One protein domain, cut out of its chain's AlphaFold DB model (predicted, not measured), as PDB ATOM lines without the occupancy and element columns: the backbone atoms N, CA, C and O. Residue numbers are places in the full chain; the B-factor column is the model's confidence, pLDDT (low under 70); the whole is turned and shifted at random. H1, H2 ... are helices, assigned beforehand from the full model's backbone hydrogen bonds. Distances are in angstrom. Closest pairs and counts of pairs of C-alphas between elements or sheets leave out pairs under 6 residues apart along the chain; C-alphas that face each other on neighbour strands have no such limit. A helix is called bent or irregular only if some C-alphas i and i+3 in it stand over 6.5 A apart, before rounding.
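AT A GLANCE: This is residues 83 to 241 of the 413 residues of an uncharacterized protein of Chromera velia CCMP2878 (UniProt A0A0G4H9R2). Six helices stack as three pairs: H3 and H4 form the middle layer, with H1 and H2 over one side and H5 and H6 over the other. H1 and H2 overlap only in part, and a tail without a named element, residues 212 to 241, trails outside the core. The printed part has 159 residues, with six named helices in the order H1 to H6 and no named strand: all helix. H1 to H4 make an up and down bundle, each running against the one before. The whole is compact, with a radius of gyration of the C-alphas of 15.8 A and spans of 47 by 36 by 25 A.

HOW THE PARTS SIT: H1, residues 85 to 100, and H2, residues 112 to 136, form a helical hairpin at a shallow tilt of 18 degrees; H1 touches H2 with residues 88 to 95 alone, C-alphas Phe 95 and Ile 133 being closest at 6.9 A. H3, residues 138 to 152, and H4, residues 158 to 170, are the hubs, touching three helices each, and form a helical hairpin at 19 degrees, closest at C-alphas Ser 152 and Leu 158, 4.8 A. H2 touches H4 at a steep tilt of 41 degrees, with C-alphas Gly 130 and Ala 164 closest at 4.3 A. H5, residues 179 to 192, touches H3 at 35.3 degrees, only just steep, with C-alphas Asn 146 and Leu 184 closest at 5.1 A. H6, residues 199 to 211, touches H4 at a shallow tilt of 9 degrees, with C-alphas Tyr 159 and Val 201 closest at 5.2 A. H1 and H6 are apart. Every O i to N i+4 pair is within hydrogen-bond range in H1, H2 and H5; H3 has 8 of 11, H4 and H6 8 of 9.

IN THESE COORDINATES: H1 begins at C-alpha 85 (185.191, 283.454, 256.287) and is 22.4 A long; H2 is 36.0 A. H3, 21.8 A, is irregular: C-alphas 140 and 143 are 7.0 A apart. H4 is 18.5 A, H5 19.9 A and H6 17.6 A, ending at C-alpha 211 (208.657, 261.590, 255.366).

THE WHOLE: The C-alphas farthest apart, Ser 84 and Pro 241, are 52.9 A apart. The printed part has no cut; the link H1 to H2 is long, 11 residues. Mean pLDDT of the printed part is 73.4, with 57 residues under 70, among them 105 to 121 and 213 to 235.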
ATOM      1  N   ASN A  83     185.743 280.705 249.806       53.88
ATOM      2  CA  ASN A  83     186.528 281.846 250.348       53.88
ATOM      3  C   ASN A  83     185.804 282.650 251.444       53.88
ATOM      4  O   ASN A  83     186.474 283.383 252.180       53.88
ATOM      5  N   SER A  84     184.484 282.510 251.627       59.94
ATOM      6  CA  SER A  84     183.810 283.240 252.710       59.94
ATOM      7  C   SER A  84     184.323 282.765 254.078       59.94
ATOM      8  O   SER A  84     184.504 281.569 254.335       59.94
ATOM      9  N   VAL A  85     184.652 283.722 254.945       64.31
ATOM     10  CA  VAL A  85     185.191 283.454 256.287       64.31
ATOM     11  C   VAL A  85     184.166 282.681 257.125       64.31
ATOM     12  O   VAL A  85     184.512 281.660 257.710       64.31
ATOM     13  N   GLN A  86     182.891 283.067 257.037       64.00
ATOM     14  CA  GLN A  86     181.764 282.458 257.755       64.00
ATOM     15  C   GLN A  86     181.555 280.971 257.418       64.00
ATOM     16  O   GLN A  86     181.300 280.160 258.303       64.00
ATOM     17  N   CYS A  87     181.698 280.571 256.146       64.25
ATOM     18  CA  CYS A  87     181.562 279.164 255.758       64.25
ATOM     19  C   CYS A  87     182.728 278.320 256.294       64.25
ATOM     20  O   CYS A  87     182.524 277.210 256.786       64.25
ATOM     21  N   ARG A  88     183.952 278.866 256.273       64.44
ATOM     22  CA  ARG A  88     185.125 278.206 256.866       64.44
ATOM     23  C   ARG A  88     185.012 278.082 258.382       64.44
ATOM     24  O   ARG A  88     185.406 277.052 258.914       64.44
ATOM     25  N   GLU A  89     184.451 279.079 259.058       68.31
ATOM     26  CA  GLU A  89     184.167 279.034 260.498       68.31
ATOM     27  C   GLU A  89     183.113 277.974 260.836       68.31
ATOM     28  O   GLU A  89     183.344 277.142 261.712       68.31
ATOM     29  N   ALA A  90     182.009 277.916 260.084       69.50
ATOM     30  CA  ALA A  90     180.982 276.892 260.271       69.50
ATOM     31  C   ALA A  90     181.539 275.472 260.044       69.50
ATOM     32  O   ALA A  90     181.293 274.560 260.833       69.50
ATOM     33  N   LEU A  91     182.348 275.286 258.995       69.19
ATOM     34  CA  LEU A  91     183.011 274.010 258.712       69.19
ATOM     35  C   LEU A  91     184.057 273.666 259.777       69.19
ATOM     36  O   LEU A  91     184.134 272.513 260.193       69.19
ATOM     37  N   SER A  92     184.812 274.652 260.268       75.88
ATOM     38  CA  SER A  92     185.731 274.486 261.398       75.88
ATOM     39  C   SER A  92     184.989 273.986 262.638       75.88
ATOM     40  O   SER A  92     185.431 273.027 263.264       75.88
ATOM     41  N   HIS A  93     183.826 274.556 262.956       75.25
ATOM     42  CA  HIS A  93     183.006 274.104 264.080       75.25
ATOM     43  C   HIS A  93     182.512 272.658 263.892       75.25
ATOM     44  O   HIS A  93     182.651 271.827 264.787       75.25
ATOM     45  N   ILE A  94     182.019 272.310 262.696       71.81
ATOM     46  CA  ILE A  94     181.588 270.939 262.373       71.81
ATOM     47  C   ILE A  94     182.745 269.943 262.520       71.81
ATOM     48  O   ILE A  94     182.566 268.860 263.080       71.81
ATOM     49  N   PHE A  95     183.930 270.282 262.013       79.25
ATOM     50  CA  PHE A  95     185.099 269.413 262.114       79.25
ATOM     51  C   PHE A  95     185.629 269.301 263.542       79.25
ATOM     52  O   PHE A  95     186.019 268.205 263.939       79.25
ATOM     53  N   SER A  96     185.582 270.384 264.321       83.31
ATOM     54  CA  SER A  96     185.902 270.360 265.749       83.31
ATOM     55  C   SER A  96     184.996 269.378 266.492       83.31
ATOM     56  O   SER A  96     185.491 268.444 267.120       83.31
ATOM     57  N   ASN A  97     183.675 269.486 266.308       73.44
ATOM     58  CA  ASN A  97     182.707 268.574 266.925       73.44
ATOM     59  C   ASN A  97     182.936 267.119 266.505       73.44
ATOM     60  O   ASN A  97     182.852 266.210 267.329       73.44
ATOM     61  N   LYS A  98     183.276 266.885 265.229       73.94
ATOM     62  CA  LYS A  98     183.630 265.545 264.750       73.94
ATOM     63  C   LYS A  98     184.861 264.993 265.459       73.94
ATOM     64  O   LYS A  98     184.801 263.844 265.880       73.94
ATOM     65  N   LEU A  99     185.928 265.779 265.622       81.50
ATOM     66  CA  LEU A  99     187.122 265.360 266.370       81.50
ATOM     67  C   LEU A  99     186.792 265.040 267.830       81.50
ATOM     68  O   LEU A  99     187.186 263.981 268.314       81.50
ATOM     69  N   HIS A 100     185.988 265.884 268.478       81.19
ATOM     70  CA  HIS A 100     185.540 265.664 269.852       81.19
ATOM     71  C   HIS A 100     184.727 264.369 270.000       81.19
ATOM     72  O   HIS A 100     184.878 263.659 270.990       81.19
ATOM     73  N   SER A 101     183.890 264.034 269.012       76.88
ATOM     74  CA  SER A 101     183.055 262.821 269.016       76.88
ATOM     75  C   SER A 101     183.808 261.524 268.694       76.88
ATOM     76  O   SER A 101     183.214 260.446 268.717       76.88
ATOM     77  N   LEU A 102     185.099 261.599 268.344       80.00
ATOM     78  CA  LEU A 102     185.886 260.405 268.060       80.00
ATOM     79  C   LEU A 102     186.122 259.622 269.350       80.00
ATOM     80  O   LEU A 102     186.757 260.118 270.276       80.00
ATOM     81  N   HIS A 103     185.689 258.366 269.364       79.44
ATOM     82  CA  HIS A 103     185.956 257.434 270.452       79.44
ATOM     83  C   HIS A 103     186.746 256.233 269.934       79.44
ATOM     84  O   HIS A 103     186.493 255.764 268.820       79.44
ATOM     85  N   PRO A 104     187.720 255.726 270.707       75.00
ATOM     86  CA  PRO A 104     188.423 254.511 270.339       75.00
ATOM     87  C   PRO A 104     187.449 253.330 270.306       75.00
ATOM     88  O   PRO A 104     186.500 253.267 271.084       75.00
ATOM     89  N   VAL A 105     187.704 252.373 269.410       66.75
ATOM     90  CA  VAL A 105     186.935 251.126 269.368       66.75
ATOM     91  C   VAL A 105     187.118 250.417 270.715       66.75
ATOM     92  O   VAL A 105     188.263 250.099 271.060       66.75
ATOM     93  N   PRO A 106     186.033 250.193 271.479       65.31
ATOM     94  CA  PRO A 106     186.117 249.515 272.759       65.31
ATOM     95  C   PRO A 106     186.601 248.078 272.551       65.31
ATOM     96  O   PRO A 106     186.278 247.431 271.556       65.31
ATOM     97  N   LEU A 107     187.402 247.587 273.495       57.88
ATOM     98  CA  LEU A 107     187.993 246.244 273.465       57.88
ATOM     99  C   LEU A 107     186.985 245.129 273.804       57.88
ATOM    100  O   LEU A 107     187.381 243.976 273.947       57.88
ATOM    101  N   THR A 108     185.703 245.448 273.973       49.97
ATOM    102  CA  THR A 108     184.701 244.512 274.485       49.97
ATOM    103  C   THR A 108     183.994 243.723 273.374       49.97
ATOM    104  O   THR A 108     183.414 244.281 272.445       49.97
ATOM    105  N   GLU A 109     184.056 242.396 273.521       45.12
ATOM    106  CA  GLU A 109     183.137 241.361 273.008       45.12
ATOM    107  C   GLU A 109     182.929 241.196 271.493       45.12
ATOM    108  O   GLU A 109     182.108 240.382 271.074       45.12
ATOM    109  N   SER A 110     183.683 241.876 270.631       47.59
ATOM    110  CA  SER A 110     183.720 241.503 269.210       47.59
ATOM    111  C   SER A 110     184.757 240.410 268.949       47.59
ATOM    112  O   SER A 110     185.817 240.409 269.575       47.59
ATOM    113  N   SER A 111     184.483 239.523 267.985       55.19
ATOM    114  CA  SER A 111     185.492 238.599 267.453       55.19
ATOM    115  C   SER A 111     186.785 239.365 267.110       55.19
ATOM    116  O   SER A 111     186.725 240.523 266.682       55.19
ATOM    117  N   GLU A 112     187.961 238.766 267.336       57.16
ATOM    118  CA  GLU A 112     189.257 239.452 267.147       57.16
ATOM    119  C   GLU A 112     189.397 240.073 265.743       57.16
ATOM    120  O   GLU A 112     189.950 241.168 265.593       57.16
ATOM    121  N   ASP A 113     188.828 239.414 264.731       57.03
ATOM    122  CA  ASP A 113     188.811 239.876 263.343       57.03
ATOM    123  C   ASP A 113     187.922 241.119 263.150       57.03
ATOM    124  O   ASP A 113     188.329 242.076 262.484       57.03
ATOM    125  N   ASP A 114     186.744 241.165 263.782       62.72
ATOM    126  CA  ASP A 114     185.852 242.329 263.732       62.72
ATOM    127  C   ASP A 114     186.460 243.538 264.446       62.72
ATOM    128  O   ASP A 114     186.344 244.673 263.970       62.72
ATOM    129  N   PHE A 115     187.145 243.309 265.569       60.72
ATOM    130  CA  PHE A 115     187.872 244.356 266.282       60.72
ATOM    131  C   PHE A 115     188.978 244.954 265.402       60.72
ATOM    132  O   PHE A 115     189.082 246.179 265.266       60.72
ATOM    133  N   LEU A 116     189.785 244.096 264.767       60.38
ATOM    134  CA  LEU A 116     190.874 244.525 263.896       60.38
ATOM    135  C   LEU A 116     190.344 245.333 262.703       60.38
ATOM    136  O   LEU A 116     190.868 246.410 262.408       60.38
ATOM    137  N   MET A 117     189.274 244.860 262.058       60.19
ATOM    138  CA  MET A 117     188.653 245.529 260.912       60.19
ATOM    139  C   MET A 117     188.040 246.881 261.291       60.19
ATOM    140  O   MET A 117     188.295 247.878 260.611       60.19
ATOM    141  N   LYS A 118     187.306 246.960 262.409       61.62
ATOM    142  CA  LYS A 118     186.762 248.230 262.926       61.62
ATOM    143  C   LYS A 118     187.873 249.228 263.236       61.62
ATOM    144  O   LYS A 118     187.765 250.405 262.890       61.62
ATOM    145  N   ARG A 119     188.974 248.763 263.831       64.12
ATOM    146  CA  ARG A 119     190.130 249.606 264.147       64.12
ATOM    147  C   ARG A 119     190.823 250.134 262.891       64.12
ATOM    148  O   ARG A 119     191.127 251.324 262.834       64.12
ATOM    149  N   VAL A 120     191.058 249.287 261.887       62.31
ATOM    150  CA  VAL A 120     191.648 249.704 260.600       62.31
ATOM    151  C   VAL A 120     190.739 250.707 259.889       62.31
ATOM    152  O   VAL A 120     191.219 251.753 259.446       62.31
ATOM    153  N   SER A 121     189.431 250.434 259.842       65.88
ATOM    154  CA  SER A 121     188.440 251.341 259.258       65.88
ATOM    155  C   SER A 121     188.470 252.706 259.940       65.88
ATOM    156  O   SER A 121     188.571 253.724 259.265       65.88
ATOM    157  N   MET A 122     188.457 252.741 261.274       74.69
ATOM    158  CA  MET A 122     188.491 253.991 262.029       74.69
ATOM    159  C   MET A 122     189.789 254.775 261.801       74.69
ATOM    160  O   MET A 122     189.736 255.982 261.588       74.69
ATOM    161  N   VAL A 123     190.951 254.110 261.782       73.19
ATOM    162  CA  VAL A 123     192.231 254.769 261.460       73.19
ATOM    163  C   VAL A 123     192.190 255.388 260.060       73.19
ATOM    164  O   VAL A 123     192.647 256.517 259.887       73.19
ATOM    165  N   SER A 124     191.605 254.698 259.075       70.25
ATOM    166  CA  SER A 124     191.416 255.257 257.729       70.25
ATOM    167  C   SER A 124     190.490 256.473 257.751       70.25
ATOM    168  O   SER A 124     190.860 257.528 257.243       70.25
ATOM    169  N   THR A 125     189.324 256.368 258.396       71.69
ATOM    170  CA  THR A 125     188.342 257.459 258.480       71.69
ATOM    171  C   THR A 125     188.925 258.702 259.149       71.69
ATOM    172  O   THR A 125     188.742 259.811 258.654       71.69
ATOM    173  N   VAL A 126     189.669 258.537 260.246       75.50
ATOM    174  CA  VAL A 126     190.309 259.658 260.949       75.50
ATOM    175  C   VAL A 126     191.465 260.245 260.132       75.50
ATOM    176  O   VAL A 126     191.651 261.463 260.105       75.50
ATOM    177  N   SER A 127     192.197 259.415 259.385       75.12
ATOM    178  CA  SER A 127     193.220 259.896 258.452       75.12
ATOM    179  C   SER A 127     192.627 260.742 257.317       75.12
ATOM    180  O   SER A 127     193.181 261.784 256.951       75.12
ATOM    181  N   ASP A 128     191.496 260.311 256.758       71.38
ATOM    182  CA  ASP A 128     190.774 261.037 255.710       71.38
ATOM    183  C   ASP A 128     190.132 262.320 256.252       71.38
ATOM    184  O   ASP A 128     190.109 263.344 255.559       71.38
ATOM    185  N   LEU A 129     189.683 262.306 257.511       77.50
ATOM    186  CA  LEU A 129     189.206 263.489 258.223       77.50
ATOM    187  C   LEU A 129     190.309 264.551 258.318       77.50
ATOM    188  O   LEU A 129     190.077 265.689 257.918       77.50
ATOM    189  N   GLY A 130     191.521 264.179 258.745       77.06
ATOM    190  CA  GLY A 130     192.668 265.096 258.806       77.06
ATOM    191  C   GLY A 130     193.000 265.746 257.456       77.06
ATOM    192  O   GLY A 130     193.159 266.967 257.364       77.06
ATOM    193  N   ARG A 131     193.013 264.953 256.374       77.62
ATOM    194  CA  ARG A 131     193.207 265.461 254.999       77.62
ATOM    195  C   ARG A 131     192.086 266.406 254.566       77.62
ATOM    196  O   ARG A 131     192.349 267.452 253.972       77.62
ATOM    197  N   SER A 132     190.841 266.059 254.885       72.50
ATOM    198  CA  SER A 132     189.658 266.853 254.532       72.50
ATOM    199  C   SER A 132     189.642 268.200 255.248       72.50
ATOM    200  O   SER A 132     189.407 269.225 254.611       72.50
ATOM    201  N   ILE A 133     189.969 268.222 256.544       78.19
ATOM    202  CA  ILE A 133     190.092 269.450 257.338       78.19
ATOM    203  C   ILE A 133     191.109 270.394 256.698       78.19
ATOM    204  O   ILE A 133     190.813 271.569 256.478       78.19
ATOM    205  N   ARG A 134     192.292 269.887 256.331       83.31
ATOM    206  CA  ARG A 134     193.314 270.709 255.675       83.31
ATOM    207  C   ARG A 134     192.839 271.242 254.325       83.31
ATOM    208  O   ARG A 134     193.054 272.417 254.046       83.31
ATOM    209  N   LYS A 135     192.182 270.414 253.511       75.25
ATOM    210  CA  LYS A 135     191.679 270.814 252.188       75.25
ATOM    211  C   LYS A 135     190.595 271.896 252.269       75.25
ATOM    212  O   LYS A 135     190.547 272.764 251.406       75.25
ATOM    213  N   VAL A 136     189.731 271.830 253.281       72.31
ATOM    214  CA  VAL A 136     188.520 272.661 253.376       72.31
ATOM    215  C   VAL A 136     188.720 273.895 254.262       72.31
ATOM    216  O   VAL A 136     188.328 274.999 253.886       72.31
ATOM    217  N   VAL A 137     189.340 273.735 255.434       78.44
ATOM    218  CA  VAL A 137     189.540 274.818 256.418       78.44
ATOM    219  C   VAL A 137     190.940 275.433 256.308       78.44
ATOM    220  O   VAL A 137     191.130 276.630 256.541       78.44
ATOM    221  N   GLY A 138     191.934 274.641 255.903       79.69
ATOM    222  CA  GLY A 138     193.313 275.100 255.753       79.69
ATOM    223  C   GLY A 138     194.097 275.135 257.068       79.69
ATOM    224  O   GLY A 138     193.724 274.534 258.070       79.69
ATOM    225  N   ALA A 139     195.225 275.857 257.068       84.06
ATOM    226  CA  ALA A 139     196.156 275.924 258.209       84.06
ATOM    227  C   ALA A 139     195.565 276.634 259.438       84.06
ATOM    228  O   ALA A 139     196.101 276.526 260.532       84.06
ATOM    229  N   ARG A 140     194.448 277.352 259.279       83.06
ATOM    230  CA  ARG A 140     193.762 278.026 260.391       83.06
ATOM    231  C   ARG A 140     193.162 277.048 261.401       83.06
ATOM    232  O   ARG A 140     192.848 277.465 262.503       83.06
ATOM    233  N   PHE A 141     193.036 275.771 261.039       87.81
ATOM    234  CA  PHE A 141     192.573 274.725 261.944       87.81
ATOM    235  C   PHE A 141     193.684 274.161 262.851       87.81
ATOM    236  O   PHE A 141     193.389 273.455 263.811       87.81
ATOM    237  N   SER A 142     194.961 274.489 262.597       89.88
ATOM    238  CA  SER A 142     196.091 274.019 263.415       89.88
ATOM    239  C   SER A 142     195.927 274.265 264.929       89.88
ATOM    240  O   SER A 142     196.251 273.346 265.676       89.88
ATOM    241  N   PRO A 143     195.409 275.420 265.417       88.31
ATOM    242  CA  PRO A 143     195.187 275.640 266.849       88.31
ATOM    243  C   PRO A 143     194.192 274.650 267.457       88.31
ATOM    244  O   PRO A 143     194.493 274.062 268.486       88.31
ATOM    245  N   VAL A 144     193.055 274.422 266.789       88.81
ATOM    246  CA  VAL A 144     192.000 273.505 267.257       88.81
ATOM    247  C   VAL A 144     192.542 272.083 267.340       88.81
ATOM    248  O   VAL A 144     192.370 271.396 268.338       88.81
ATOM    249  N   LEU A 145     193.266 271.649 266.307       91.00
ATOM    250  CA  LEU A 145     193.860 270.316 266.290       91.00
ATOM    251  C   LEU A 145     194.968 270.157 267.340       91.00
ATOM    252  O   LEU A 145     195.145 269.068 267.879       91.00
ATOM    253  N   ASN A 146     195.705 271.229 267.638       90.00
ATOM    254  CA  ASN A 146     196.707 271.244 268.699       90.00
ATOM    255  C   ASN A 146     196.059 271.187 270.088       90.00
ATOM    256  O   ASN A 146     196.530 270.441 270.939       90.00
ATOM    257  N   GLU A 147     194.970 271.922 270.309       88.69
ATOM    258  CA  GLU A 147     194.193 271.878 271.550       88.69
ATOM    259  C   GLU A 147     193.618 270.478 271.798       88.69
ATOM    260  O   GLU A 147     193.828 269.917 272.873       88.69
ATOM    261  N   GLU A 148     193.010 269.863 270.781       88.50
ATOM    262  CA  GLU A 148     192.516 268.484 270.851       88.50
ATOM    263  C   GLU A 148     193.637 267.474 271.118       88.50
ATOM    264  O   GLU A 148     193.499 266.544 271.917       88.50
ATOM    265  N   LEU A 149     194.795 267.658 270.482       89.00
ATOM    266  CA  LEU A 149     195.950 266.806 270.725       89.00
ATOM    267  C   LEU A 149     196.431 266.939 272.178       89.00
ATOM    268  O   LEU A 149     196.649 265.921 272.832       89.00
ATOM    269  N   LEU A 150     196.529 268.163 272.700       87.00
ATOM    270  CA  LEU A 150     196.922 268.443 274.084       87.00
ATOM    271  C   LEU A 150     195.907 267.904 275.103       87.00
ATOM    272  O   LEU A 150     196.316 267.327 276.114       87.00
ATOM    273  N   SER A 151     194.606 268.047 274.839       84.75
ATOM    274  CA  SER A 151     193.535 267.535 275.703       84.75
ATOM    275  C   SER A 151     193.519 266.000 275.725       84.75
ATOM    276  O   SER A 151     193.266 265.387 276.765       84.75
ATOM    277  N   SER A 152     193.888 265.367 274.608       85.69
ATOM    278  CA  SER A 152     193.926 263.911 274.469       85.69
ATOM    279  C   SER A 152     195.135 263.224 275.115       85.69
ATOM    280  O   SER A 152     195.084 262.012 275.299       85.69
ATOM    281  N   VAL A 153     196.189 263.952 275.519       81.31
ATOM    282  CA  VAL A 153     197.427 263.362 276.093       81.31
ATOM    283  C   VAL A 153     197.163 262.491 277.324       81.31
ATOM    284  O   VAL A 153     197.881 261.521 277.559       81.31
ATOM    285  N   ARG A 154     196.133 262.830 278.106       71.25
ATOM    286  CA  ARG A 154     195.728 262.084 279.309       71.25
ATOM    287  C   ARG A 154     194.644 261.035 279.045       71.25
ATOM    288  O   ARG A 154     194.220 260.365 279.979       71.25
ATOM    289  N   GLY A 155     194.151 260.943 277.813       73.81
ATOM    290  CA  GLY A 155     192.980 260.154 277.454       73.81
ATOM    291  C   GLY A 155     193.294 258.958 276.560       73.81
ATOM    292  O   GLY A 155     194.430 258.668 276.202       73.81
ATOM    293  N   ASP A 156     192.232 258.279 276.158       75.06
ATOM    294  CA  ASP A 156     192.199 257.117 275.269       75.06
ATOM    295  C   ASP A 156     192.181 257.484 273.768       75.06
ATOM    296  O   ASP A 156     192.294 256.617 272.894       75.06
ATOM    297  N   ARG A 157     192.061 258.785 273.465       83.31
ATOM    298  CA  ARG A 157     191.939 259.353 272.112       83.31
ATOM    299  C   ARG A 157     193.259 259.841 271.506       83.31
ATOM    300  O   ARG A 157     193.259 260.232 270.338       83.31
ATOM    301  N   LEU A 158     194.375 259.798 272.243       86.75
ATOM    302  CA  LEU A 158     195.658 260.368 271.804       86.75
ATOM    303  C   LEU A 158     196.091 259.844 270.432       86.75
ATOM    304  O   LEU A 158     196.451 260.618 269.543       86.75
ATOM    305  N   TYR A 159     196.009 258.529 270.216       86.31
ATOM    306  CA  TYR A 159     196.404 257.962 268.928       86.31
ATOM    307  C   TYR A 159     195.510 258.428 267.767       86.31
ATOM    308  O   TYR A 159     196.014 258.590 266.657       86.31
ATOM    309  N   LEU A 160     194.210 258.663 267.994       86.56
ATOM    310  CA  LEU A 160     193.295 259.164 266.963       86.56
ATOM    311  C   LEU A 160     193.635 260.609 266.606       86.56
ATOM    312  O   LEU A 160     193.688 260.944 265.424       86.56
ATOM    313  N   MET A 161     193.955 261.438 267.601       92.12
ATOM    314  CA  MET A 161     194.385 262.816 267.358       92.12
ATOM    315  C   MET A 161     195.693 262.867 266.565       92.12
ATOM    316  O   MET A 161     195.805 263.637 265.614       92.12
ATOM    317  N   VAL A 162     196.652 261.981 266.850       90.12
ATOM    318  CA  VAL A 162     197.884 261.858 266.048       90.12
ATOM    319  C   VAL A 162     197.603 261.358 264.621       90.12
ATOM    320  O   VAL A 162     198.206 261.845 263.659       90.12
ATOM    321  N   VAL A 163     196.657 260.429 264.449       86.25
ATOM    322  CA  VAL A 163     196.209 259.949 263.127       86.25
ATOM    323  C   VAL A 163     195.477 261.037 262.332       86.25
ATOM    324  O   VAL A 163     195.552 261.021 261.107       86.25
ATOM    325  N   ALA A 164     194.820 261.999 262.985       87.31
ATOM    326  CA  ALA A 164     194.230 263.168 262.329       87.31
ATOM    327  C   ALA A 164     195.281 264.253 262.017       87.31
ATOM    328  O   ALA A 164     195.277 264.832 260.927       87.31
ATOM    329  N   ALA A 165     196.206 264.507 262.946       91.31
ATOM    330  CA  ALA A 165     197.224 265.553 262.837       91.31
ATOM    331  C   ALA A 165     198.270 265.267 261.758       91.31
ATOM    332  O   ALA A 165     198.611 266.156 260.976       91.31
ATOM    333  N   THR A 166     198.757 264.029 261.659       89.12
ATOM    334  CA  THR A 166     199.834 263.706 260.711       89.12
ATOM    335  C   THR A 166     199.418 263.869 259.236       89.12
ATOM    336  O   THR A 166     200.175 264.483 258.482       89.12
ATOM    337  N   PRO A 167     198.227 263.440 258.767       82.19
ATOM    338  CA  PRO A 167     197.781 263.695 257.398       82.19
ATOM    339  C   PRO A 167     197.361 265.148 257.164       82.19
ATOM    340  O   PRO A 167     197.543 265.641 256.055       82.19
ATOM    341  N   PHE A 168     196.841 265.841 258.187       88.75
ATOM    342  CA  PHE A 168     196.575 267.282 258.115       88.75
ATOM    343  C   PHE A 168     197.862 268.063 257.794       88.75
ATOM    344  O   PHE A 168     197.871 268.893 256.884       88.75
ATOM    345  N   LEU A 169     198.959 267.747 258.490       87.31
ATOM    346  CA  LEU A 169     200.262 268.388 258.301       87.31
ATOM    347  C   LEU A 169     200.951 267.993 256.988       87.31
ATOM    348  O   LEU A 169     201.581 268.838 256.365       87.31
ATOM    349  N   ARG A 170     200.802 266.745 256.519       83.31
ATOM    350  CA  ARG A 170     201.362 266.301 255.221       83.31
ATOM    351  C   ARG A 170     200.795 267.047 254.014       83.31
ATOM    352  O   ARG A 170     201.409 267.056 252.958       83.31
ATOM    353  N   CYS A 171     199.622 267.651 254.155       74.88
ATOM    354  CA  CYS A 171     199.000 268.468 253.119       74.88
ATOM    355  C   CYS A 171     199.447 269.949 253.189       74.88
ATOM    356  O   CYS A 171     198.759 270.841 252.680       74.88
ATOM    357  N   ILE A 172     200.554 270.241 253.876       77.19
ATOM    358  CA  ILE A 172     201.220 271.544 253.877       77.19
ATOM    359  C   ILE A 172     202.396 271.453 252.909       77.19
ATOM    360  O   ILE A 172     203.265 270.605 253.070       77.19
ATOM    361  N   GLU A 173     202.384 272.307 251.891       66.62
ATOM    362  CA  GLU A 173     203.473 272.413 250.925       66.62
ATOM    363  C   GLU A 173     204.529 273.388 251.464       66.62
ATOM    364  O   GLU A 173     204.192 274.516 251.839       66.62
ATOM    365  N   GLY A 174     205.789 272.950 251.496       62.81
ATOM    366  CA  GLY A 174     206.936 273.753 251.916       62.81
ATOM    367  C   GLY A 174     207.033 274.026 253.423       62.81
ATOM    368  O   GLY A 174     206.262 273.522 254.244       62.81
ATOM    369  N   ALA A 175     208.019 274.851 253.789       61.94
ATOM    370  CA  ALA A 175     208.293 275.194 255.180       61.94
ATOM    371  C   ALA A 175     207.101 275.943 255.830       61.94
ATOM    372  O   ALA A 175     206.555 276.886 255.249       61.94
ATOM    373  N   PRO A 176     206.687 275.564 257.050       69.81
ATOM    374  CA  PRO A 176     205.497 276.080 257.693       69.81
ATOM    375  C   PRO A 176     205.809 277.469 258.244       69.81
ATOM    376  O   PRO A 176     206.461 277.614 259.271       69.81
ATOM    377  N   SER A 177     205.306 278.503 257.576       69.81
ATOM    378  CA  SER A 177     205.412 279.895 258.038       69.81
ATOM    379  C   SER A 177     204.361 280.263 259.090       69.81
ATOM    380  O   SER A 177     204.463 281.294 259.751       69.81
ATOM    381  N   ASN A 178     203.327 279.432 259.252       78.94
ATOM    382  CA  ASN A 178     202.236 279.692 260.181       78.94
ATOM    383  C   ASN A 178     202.627 279.271 261.616       78.94
ATOM    384  O   ASN A 178     202.855 278.076 261.841       78.94
ATOM    385  N   PRO A 179     202.618 280.191 262.602       79.06
ATOM    386  CA  PRO A 179     203.047 279.898 263.973       79.06
ATOM    387  C   PRO A 179     202.183 278.833 264.662       79.06
ATOM    388  O   PRO A 179     202.681 278.049 265.466       79.06
ATOM    389  N   PHE A 180     200.900 278.733 264.310       83.69
ATOM    390  CA  PHE A 180     200.002 277.713 264.854       83.69
ATOM    391  C   PHE A 180     200.313 276.317 264.310       83.69
ATOM    392  O   PHE A 180     200.220 275.330 265.035       83.69
ATOM    393  N   THR A 181     200.719 276.222 263.043       85.00
ATOM    394  CA  THR A 181     201.214 274.967 262.465       85.00
ATOM    395  C   THR A 181     202.533 274.551 263.110       85.00
ATOM    396  O   THR A 181     202.706 273.378 263.429       85.00
ATOM    397  N   VAL A 182     203.443 275.504 263.345       83.81
ATOM    398  CA  VAL A 182     204.704 275.245 264.059       83.81
ATOM    399  C   VAL A 182     204.427 274.739 265.474       83.81
ATOM    400  O   VAL A 182     205.019 273.748 265.886       83.81
ATOM    401  N   SER A 183     203.471 275.337 266.190       84.31
ATOM    402  CA  SER A 183     203.059 274.867 267.518       84.31
ATOM    403  C   SER A 183     202.555 273.417 267.497       84.31
ATOM    404  O   SER A 183     202.995 272.611 268.312       84.31
ATOM    405  N   LEU A 184     201.720 273.045 266.519       89.31
ATOM    406  CA  LEU A 184     201.262 271.661 266.348       89.31
ATOM    407  C   LEU A 184     202.424 270.686 266.059       89.31
ATOM    408  O   LEU A 184     202.454 269.578 266.597       89.31
ATOM    409  N   LEU A 185     203.402 271.095 265.243       88.12
ATOM    410  CA  LEU A 185     204.605 270.300 264.969       88.12
ATOM    411  C   LEU A 185     205.468 270.116 266.226       88.12
ATOM    412  O   LEU A 185     205.898 268.998 266.508       88.12
ATOM    413  N   LEU A 186     205.679 271.179 267.008       85.75
ATOM    414  CA  LEU A 186     206.403 271.120 268.282       85.75
ATOM    415  C   LEU A 186     205.704 270.186 269.278       85.75
ATOM    416  O   LEU A 186     206.369 269.378 269.923       85.75
ATOM    417  N   THR A 187     204.372 270.222 269.356       88.38
ATOM    418  CA  THR A 187     203.581 269.290 270.174       88.38
ATOM    419  C   THR A 187     203.824 267.837 269.770       88.38
ATOM    420  O   THR A 187     204.124 267.005 270.627       88.38
ATOM    421  N   LEU A 188     203.760 267.513 268.472       89.06
ATOM    422  CA  LEU A 188     204.056 266.159 267.993       89.06
ATOM    423  C   LEU A 188     205.500 265.752 268.314       89.06
ATOM    424  O   LEU A 188     205.729 264.642 268.792       89.06
ATOM    425  N   LYS A 189     206.471 266.650 268.120       86.62
ATOM    426  CA  LYS A 189     207.882 266.375 268.418       86.62
ATOM    427  C   LYS A 189     208.122 266.123 269.909       86.62
ATOM    428  O   LYS A 189     208.871 265.220 270.273       86.62
ATOM    429  N   ALA A 190     207.452 266.873 270.776       83.38
ATOM    430  CA  ALA A 190     207.502 266.671 272.218       83.38
ATOM    431  C   ALA A 190     206.873 265.332 272.635       83.38
ATOM    432  O   ALA A 190     207.440 264.632 273.474       83.38
ATOM    433  N   LEU A 191     205.763 264.922 272.009       85.38
ATOM    434  CA  LEU A 191     205.169 263.597 272.219       85.38
ATOM    435  C   LEU A 191     206.110 262.464 271.781       85.38
ATOM    436  O   LEU A 191     206.230 261.465 272.485       85.38
ATOM    437  N   GLU A 192     206.818 262.616 270.657       85.62
ATOM    438  CA  GLU A 192     207.795 261.632 270.164       85.62
ATOM    439  C   GLU A 192     208.884 261.299 271.200       85.62
ATOM    440  O   GLU A 192     209.329 260.151 271.293       85.62
ATOM    441  N   ARG A 193     209.301 262.308 271.978       80.00
ATOM    442  CA  ARG A 193     210.365 262.211 272.990       80.00
ATOM    443  C   ARG A 193     209.918 261.543 274.287       80.00
ATOM    444  O   ARG A 193     210.763 261.264 275.135       80.00
ATOM    445  N   LEU A 194     208.626 261.263 274.460       75.94
ATOM    446  CA  LEU A 194     208.127 260.618 275.668       75.94
ATOM    447  C   LEU A 194     208.496 259.123 275.687       75.94
ATOM    448  O   LEU A 194     208.014 258.358 274.846       75.94
ATOM    449  N   PRO A 195     209.296 258.660 276.667       70.12
ATOM    450  CA  PRO A 195     209.727 257.261 276.734       70.12
ATOM    451  C   PRO A 195     208.570 256.306 277.055       70.12
ATOM    452  O   PRO A 195     208.583 255.150 276.633       70.12
ATOM    453  N   VAL A 196     207.554 256.814 277.758       75.56
ATOM    454  CA  VAL A 196     206.345 256.091 278.176       75.56
ATOM    455  C   VAL A 196     205.245 256.080 277.111       75.56
ATOM    456  O   VAL A 196     204.163 255.564 277.363       75.56
ATOM    457  N   LEU A 197     205.474 256.649 275.923       79.00
ATOM    458  CA  LEU A 197     204.468 256.662 274.862       79.00
ATOM    459  C   LEU A 197     204.429 255.314 274.128       79.00
ATOM    460  O   LEU A 197     205.451 254.797 273.663       79.00
ATOM    461  N   ALA A 198     203.229 254.756 273.968       75.50
ATOM    462  CA  ALA A 198     203.019 253.523 273.229       75.50
ATOM    463  C   ALA A 198     203.482 253.637 271.767       75.50
ATOM    464  O   ALA A 198     203.272 254.639 271.074       75.50
ATOM    465  N   LEU A 199     204.047 252.539 271.254       71.62
ATOM    466  CA  LEU A 199     204.594 252.458 269.893       71.62
ATOM    467  C   LEU A 199     203.581 252.844 268.809       71.62
ATOM    468  O   LEU A 199     203.957 253.446 267.809       71.62
ATOM    469  N   ARG A 200     202.294 252.539 269.011       71.88
ATOM    470  CA  ARG A 200     201.225 252.842 268.046       71.88
ATOM    471  C   ARG A 200     201.061 254.339 267.762       71.88
ATOM    472  O   ARG A 200     200.650 254.689 266.661       71.88
ATOM    473  N   VAL A 201     201.399 255.197 268.728       81.62
ATOM    474  CA  VAL A 201     201.391 256.659 268.580       81.62
ATOM    475  C   VAL A 201     202.753 257.130 268.095       81.62
ATOM    476  O   VAL A 201     202.852 257.800 267.069       81.62
ATOM    477  N   ARG A 202     203.822 256.711 268.787       79.06
ATOM    478  CA  ARG A 202     205.192 257.151 268.503       79.06
ATOM    479  C   ARG A 202     205.615 256.867 267.061       79.06
ATOM    480  O   ARG A 202     206.187 257.739 266.419       79.06
ATOM    481  N   LEU A 203     205.285 255.692 266.518       76.31
ATOM    482  CA  LEU A 203     205.637 255.328 265.138       76.31
ATOM    483  C   LEU A 203     204.983 256.237 264.095       76.31
ATOM    484  O   LEU A 203     205.603 256.512 263.074       76.31
ATOM    485  N   GLN A 204     203.756 256.711 264.335       78.12
ATOM    486  CA  GLN A 204     203.075 257.618 263.407       78.12
ATOM    487  C   GLN A 204     203.783 258.973 263.342       78.12
ATOM    488  O   GLN A 204     203.953 259.529 262.259       78.12
ATOM    489  N   ILE A 205     204.238 259.467 264.496       84.06
ATOM    490  CA  ILE A 205     204.960 260.737 264.611       84.06
ATOM    491  C   ILE A 205     206.346 260.635 263.969       84.06
ATOM    492  O   ILE A 205     206.695 261.469 263.136       84.06
ATOM    493  N   VAL A 206     207.106 259.585 264.299       79.06
ATOM    494  CA  VAL A 206     208.430 259.337 263.704       79.06
ATOM    495  C   VAL A 206     208.310 259.214 262.186       79.06
ATOM    496  O   VAL A 206     209.024 259.892 261.455       79.06
ATOM    497  N   ALA A 207     207.367 258.400 261.698       78.38
ATOM    498  CA  ALA A 207     207.151 258.235 260.264       78.38
ATOM    499  C   ALA A 207     206.795 259.562 259.585       78.38
ATOM    500  O   ALA A 207     207.273 259.822 258.490       78.38
ATOM    501  N   PHE A 208     205.985 260.407 260.228       85.44
ATOM    502  CA  PHE A 208     205.684 261.739 259.717       85.44
ATOM    503  C   PHE A 208     206.957 262.577 259.526       85.44
ATOM    504  O   PHE A 208     207.238 262.940 258.390       85.44
ATOM    505  N   PHE A 209     207.759 262.804 260.572       81.69
ATOM    506  CA  PHE A 209     208.964 263.642 260.468       81.69
ATOM    507  C   PHE A 209     210.028 263.067 259.524       81.69
ATOM    508  O   PHE A 209     210.739 263.832 258.878       81.69
ATOM    509  N   CYS A 210     210.117 261.741 259.394       77.25
ATOM    510  CA  CYS A 210     210.992 261.116 258.403       77.25
ATOM    511  C   CYS A 210     210.525 261.356 256.959       77.25
ATOM    512  O   CYS A 210     211.363 261.514 256.076       77.25
ATOM    513  N   ASP A 211     209.213 261.369 256.708       75.38
ATOM    514  CA  ASP A 211     208.657 261.590 255.366       75.38
ATOM    515  C   ASP A 211     208.673 263.073 254.956       75.38
ATOM    516  O   ASP A 211     208.528 263.388 253.777       75.38
ATOM    517  N   THR A 212     208.810 263.986 255.919       72.88
ATOM    518  CA  THR A 212     208.762 265.437 255.705       72.88
ATOM    519  C   THR A 212     209.983 266.125 256.333       72.88
ATOM    520  O   THR A 212     209.828 266.883 257.297       72.88
ATOM    521  N   PRO A 213     211.204 265.876 255.812       63.94
ATOM    522  CA  PRO A 213     212.444 266.437 256.362       63.94
ATOM    523  C   PRO A 213     212.527 267.966 256.223       63.94
ATOM    524  O   PRO A 213     213.301 268.611 256.920       63.94
ATOM    525  N   GLU A 214     211.701 268.550 255.349       63.72
ATOM    526  CA  GLU A 214     211.558 269.996 255.148       63.72
ATOM    527  C   GLU A 214     211.033 270.725 256.398       63.72
ATOM    528  O   GLU A 214     211.259 271.924 256.561       63.72
ATOM    529  N   PHE A 215     210.364 270.010 257.312       64.25
ATOM    530  CA  PHE A 215     209.955 270.541 258.610       64.25
ATOM    531  C   PHE A 215     211.136 270.570 259.586       64.25
ATOM    532  O   PHE A 215     211.191 269.808 260.551       64.25
ATOM    533  N   VAL A 216     212.081 271.481 259.344       56.72
ATOM    534  CA  VAL A 216     213.171 271.778 260.280       56.72
ATOM    535  C   VAL A 216     212.622 272.631 261.424       56.72
ATOM    536  O   VAL A 216     212.287 273.802 261.248       56.72
ATOM    537  N   LEU A 217     212.521 272.040 262.615       61.19
ATOM    538  CA  LEU A 217     212.168 272.755 263.839       61.19
ATOM    539  C   LEU A 217     213.445 273.383 264.409       61.19
ATOM    540  O   LEU A 217     214.256 272.699 265.022       61.19
ATOM    541  N   LEU A 218     213.638 274.679 264.155       49.47
ATOM    542  CA  LEU A 218     214.858 275.414 264.525       49.47
ATOM    543  C   LEU A 218     215.034 275.604 266.038       49.47
ATOM    544  O   LEU A 218     216.145 275.871 266.484       49.47
ATOM    545  N   ASP A 219     213.963 275.456 266.821       54.28
ATOM    546  CA  ASP A 219     213.998 275.638 268.269       54.28
ATOM    547  C   ASP A 219     213.280 274.492 268.996       54.28
ATOM    548  O   ASP A 219     212.092 274.541 269.317       54.28
ATOM    549  N   GLU A 220     214.025 273.413 269.236       55.88
ATOM    550  CA  GLU A 220     213.563 272.260 270.014       55.88
ATOM    551  C   GLU A 220     213.649 272.492 271.538       55.88
ATOM    552  O   GLU A 220     213.401 271.561 272.311       55.88
ATOM    553  N   THR A 221     214.016 273.697 271.995       48.38
ATOM    554  CA  THR A 221     214.115 274.016 273.432       48.38
ATOM    555  C   THR A 221     212.772 274.433 274.038       48.38
ATOM    556  O   THR A 221     212.563 274.267 275.239       48.38
ATOM    557  N   VAL A 222     211.815 274.863 273.207       55.81
ATOM    558  CA  VAL A 222     210.456 275.291 273.606       55.81
ATOM    559  C   VAL A 222     209.438 274.151 273.467       55.81
ATOM    560  O   VAL A 222     208.268 274.346 273.134       55.81
ATOM    561  N   LEU A 223     209.876 272.910 273.674       59.38
ATOM    562  CA  LEU A 223     208.975 271.767 273.597       59.38
ATOM    563  C   LEU A 223     208.013 271.762 274.794       59.38
ATOM    564  O   LEU A 223     208.457 271.903 275.937       59.38
ATOM    565  N   PRO A 224     206.701 271.558 274.565       59.66
ATOM    566  CA  PRO A 224     205.748 271.394 275.650       59.66
ATOM    567  C   PRO A 224     206.198 270.289 276.609       59.66
ATOM    568  O   PRO A 224     206.462 269.155 276.202       59.66
ATOM    569  N   ASN A 225     206.284 270.611 277.898       59.12
ATOM    570  CA  ASN A 225     206.670 269.631 278.902       59.12
ATOM    571  C   ASN A 225     205.477 268.718 279.238       59.12
ATOM    572  O   ASN A 225     204.525 269.119 279.912       59.12
ATOM    573  N   PHE A 226     205.544 267.473 278.767       62.41
ATOM    574  CA  PHE A 226     204.543 266.431 279.019       62.41
ATOM    575  C   PHE A 226     204.882 265.509 280.202       62.41
ATOM    576  O   PHE A 226     204.187 264.508 280.404       62.41
ATOM    577  N   SER A 227     205.930 265.815 280.979       50.00
ATOM    578  CA  SER A 227     206.338 265.001 282.134       50.00
ATOM    579  C   SER A 227     205.152 264.694 283.063       50.00
ATOM    580  O   SER A 227     204.389 265.577 283.458       50.00
ATOM    581  N   GLY A 228     204.946 263.400 283.341       49.88
ATOM    582  CA  GLY A 228     203.895 262.897 284.233       49.88
ATOM    583  C   GLY A 228     202.457 262.926 283.693       49.88
ATOM    584  O   GLY A 228     201.530 262.795 284.487       49.88
ATOM    585  N   ARG A 229     202.224 263.135 282.384       58.47
ATOM    586  CA  ARG A 229     200.854 263.308 281.849       58.47
ATOM    587  C   ARG A 229     200.246 262.114 281.121       58.47
ATOM    588  O   ARG A 229     199.024 262.045 281.093       58.47
ATOM    589  N   ILE A 230     201.018 261.189 280.555       59.81
ATOM    590  CA  ILE A 230     200.406 259.957 280.030       59.81
ATOM    591  C   ILE A 230     200.059 259.096 281.242       59.81
ATOM    592  O   ILE A 230     200.958 258.588 281.911       59.81
ATOM    593  N   LEU A 231     198.766 259.018 281.563       57.59
ATOM    594  CA  LEU A 231     198.284 258.311 282.743       57.59
ATOM    595  C   LEU A 231     198.554 256.812 282.592       57.59
ATOM    596  O   LEU A 231     198.189 256.201 281.582       57.59
ATOM    597  N   GLU A 232     199.185 256.232 283.609       61.84
ATOM    598  CA  GLU A 232     199.304 254.785 283.758       61.84
ATOM    599  C   GLU A 232     197.901 254.154 283.691       61.84
ATOM    600  O   GLU A 232     196.952 254.662 284.286       61.84
ATOM    601  N   GLY A 233     197.746 253.098 282.888       56.62
ATOM    602  CA  GLY A 233     196.446 252.471 282.615       56.62
ATOM    603  C   GLY A 233     195.724 252.978 281.360       56.62
ATOM    604  O   GLY A 233     194.759 252.351 280.927       56.62
ATOM    605  N   THR A 234     196.200 254.047 280.712       64.88
ATOM    606  CA  THR A 234     195.711 254.407 279.369       64.88
ATOM    607  C   THR A 234     196.304 253.477 278.306       64.88
ATOM    608  O   THR A 234     197.444 253.026 278.431       64.88
ATOM    609  N   PRO A 235     195.584 253.203 277.204       64.50
ATOM    610  CA  PRO A 235     196.065 252.295 276.161       64.50
ATOM    611  C   PRO A 235     197.255 252.861 275.354       64.50
ATOM    612  O   PRO A 235     197.828 252.154 274.520       64.50
ATOM    613  N   ASP A 236     197.609 254.129 275.582       74.38
ATOM    614  CA  ASP A 236     198.762 254.825 275.003       74.38
ATOM    615  C   ASP A 236     199.959 254.927 275.961       74.38
ATOM    616  O   ASP A 236     201.009 255.447 275.573       74.38
ATOM    617  N   TYR A 237     199.840 254.378 277.172       75.81
ATOM    618  CA  TYR A 237     200.939 254.229 278.115       75.81
ATOM    619  C   TYR A 237     201.723 252.942 277.841       75.81
ATOM    620  O   TYR A 237     201.169 251.845 277.753       75.81
ATOM    621  N   LYS A 238     203.044 253.073 277.732       71.44
ATOM    622  CA  LYS A 238     203.993 251.967 277.779       71.44
ATOM    623  C   LYS A 238     204.608 251.945 279.181       71.44
ATOM    624  O   LYS A 238     205.302 252.908 279.519       71.44
ATOM    625  N   PRO A 239     204.424 250.868 279.965       68.00
ATOM    626  CA  PRO A 239     205.118 250.743 281.235       68.00
ATOM    627  C   PRO A 239     206.631 250.785 280.986       68.00
ATOM    628  O   PRO A 239     207.109 250.122 280.051       68.00
ATOM    629  N   PRO A 240     207.392 251.582 281.761       66.00
ATOM    630  CA  PRO A 240     208.840 251.510 281.710       66.00
ATOM    631  C   PRO A 240     209.249 250.059 281.990       66.00
ATOM    632  O   PRO A 240     208.570 249.374 282.764       66.00
ATOM    633  N   PRO A 241     210.305 249.549 281.329       53.69
ATOM    634  CA  PRO A 241     210.828 248.237 281.676       53.69
ATOM    635  C   PRO A 241     211.072 248.242 283.183       53.69
ATOM    636  O   PRO A 241     211.732 249.148 283.689       53.69
TER     637      PRO A 241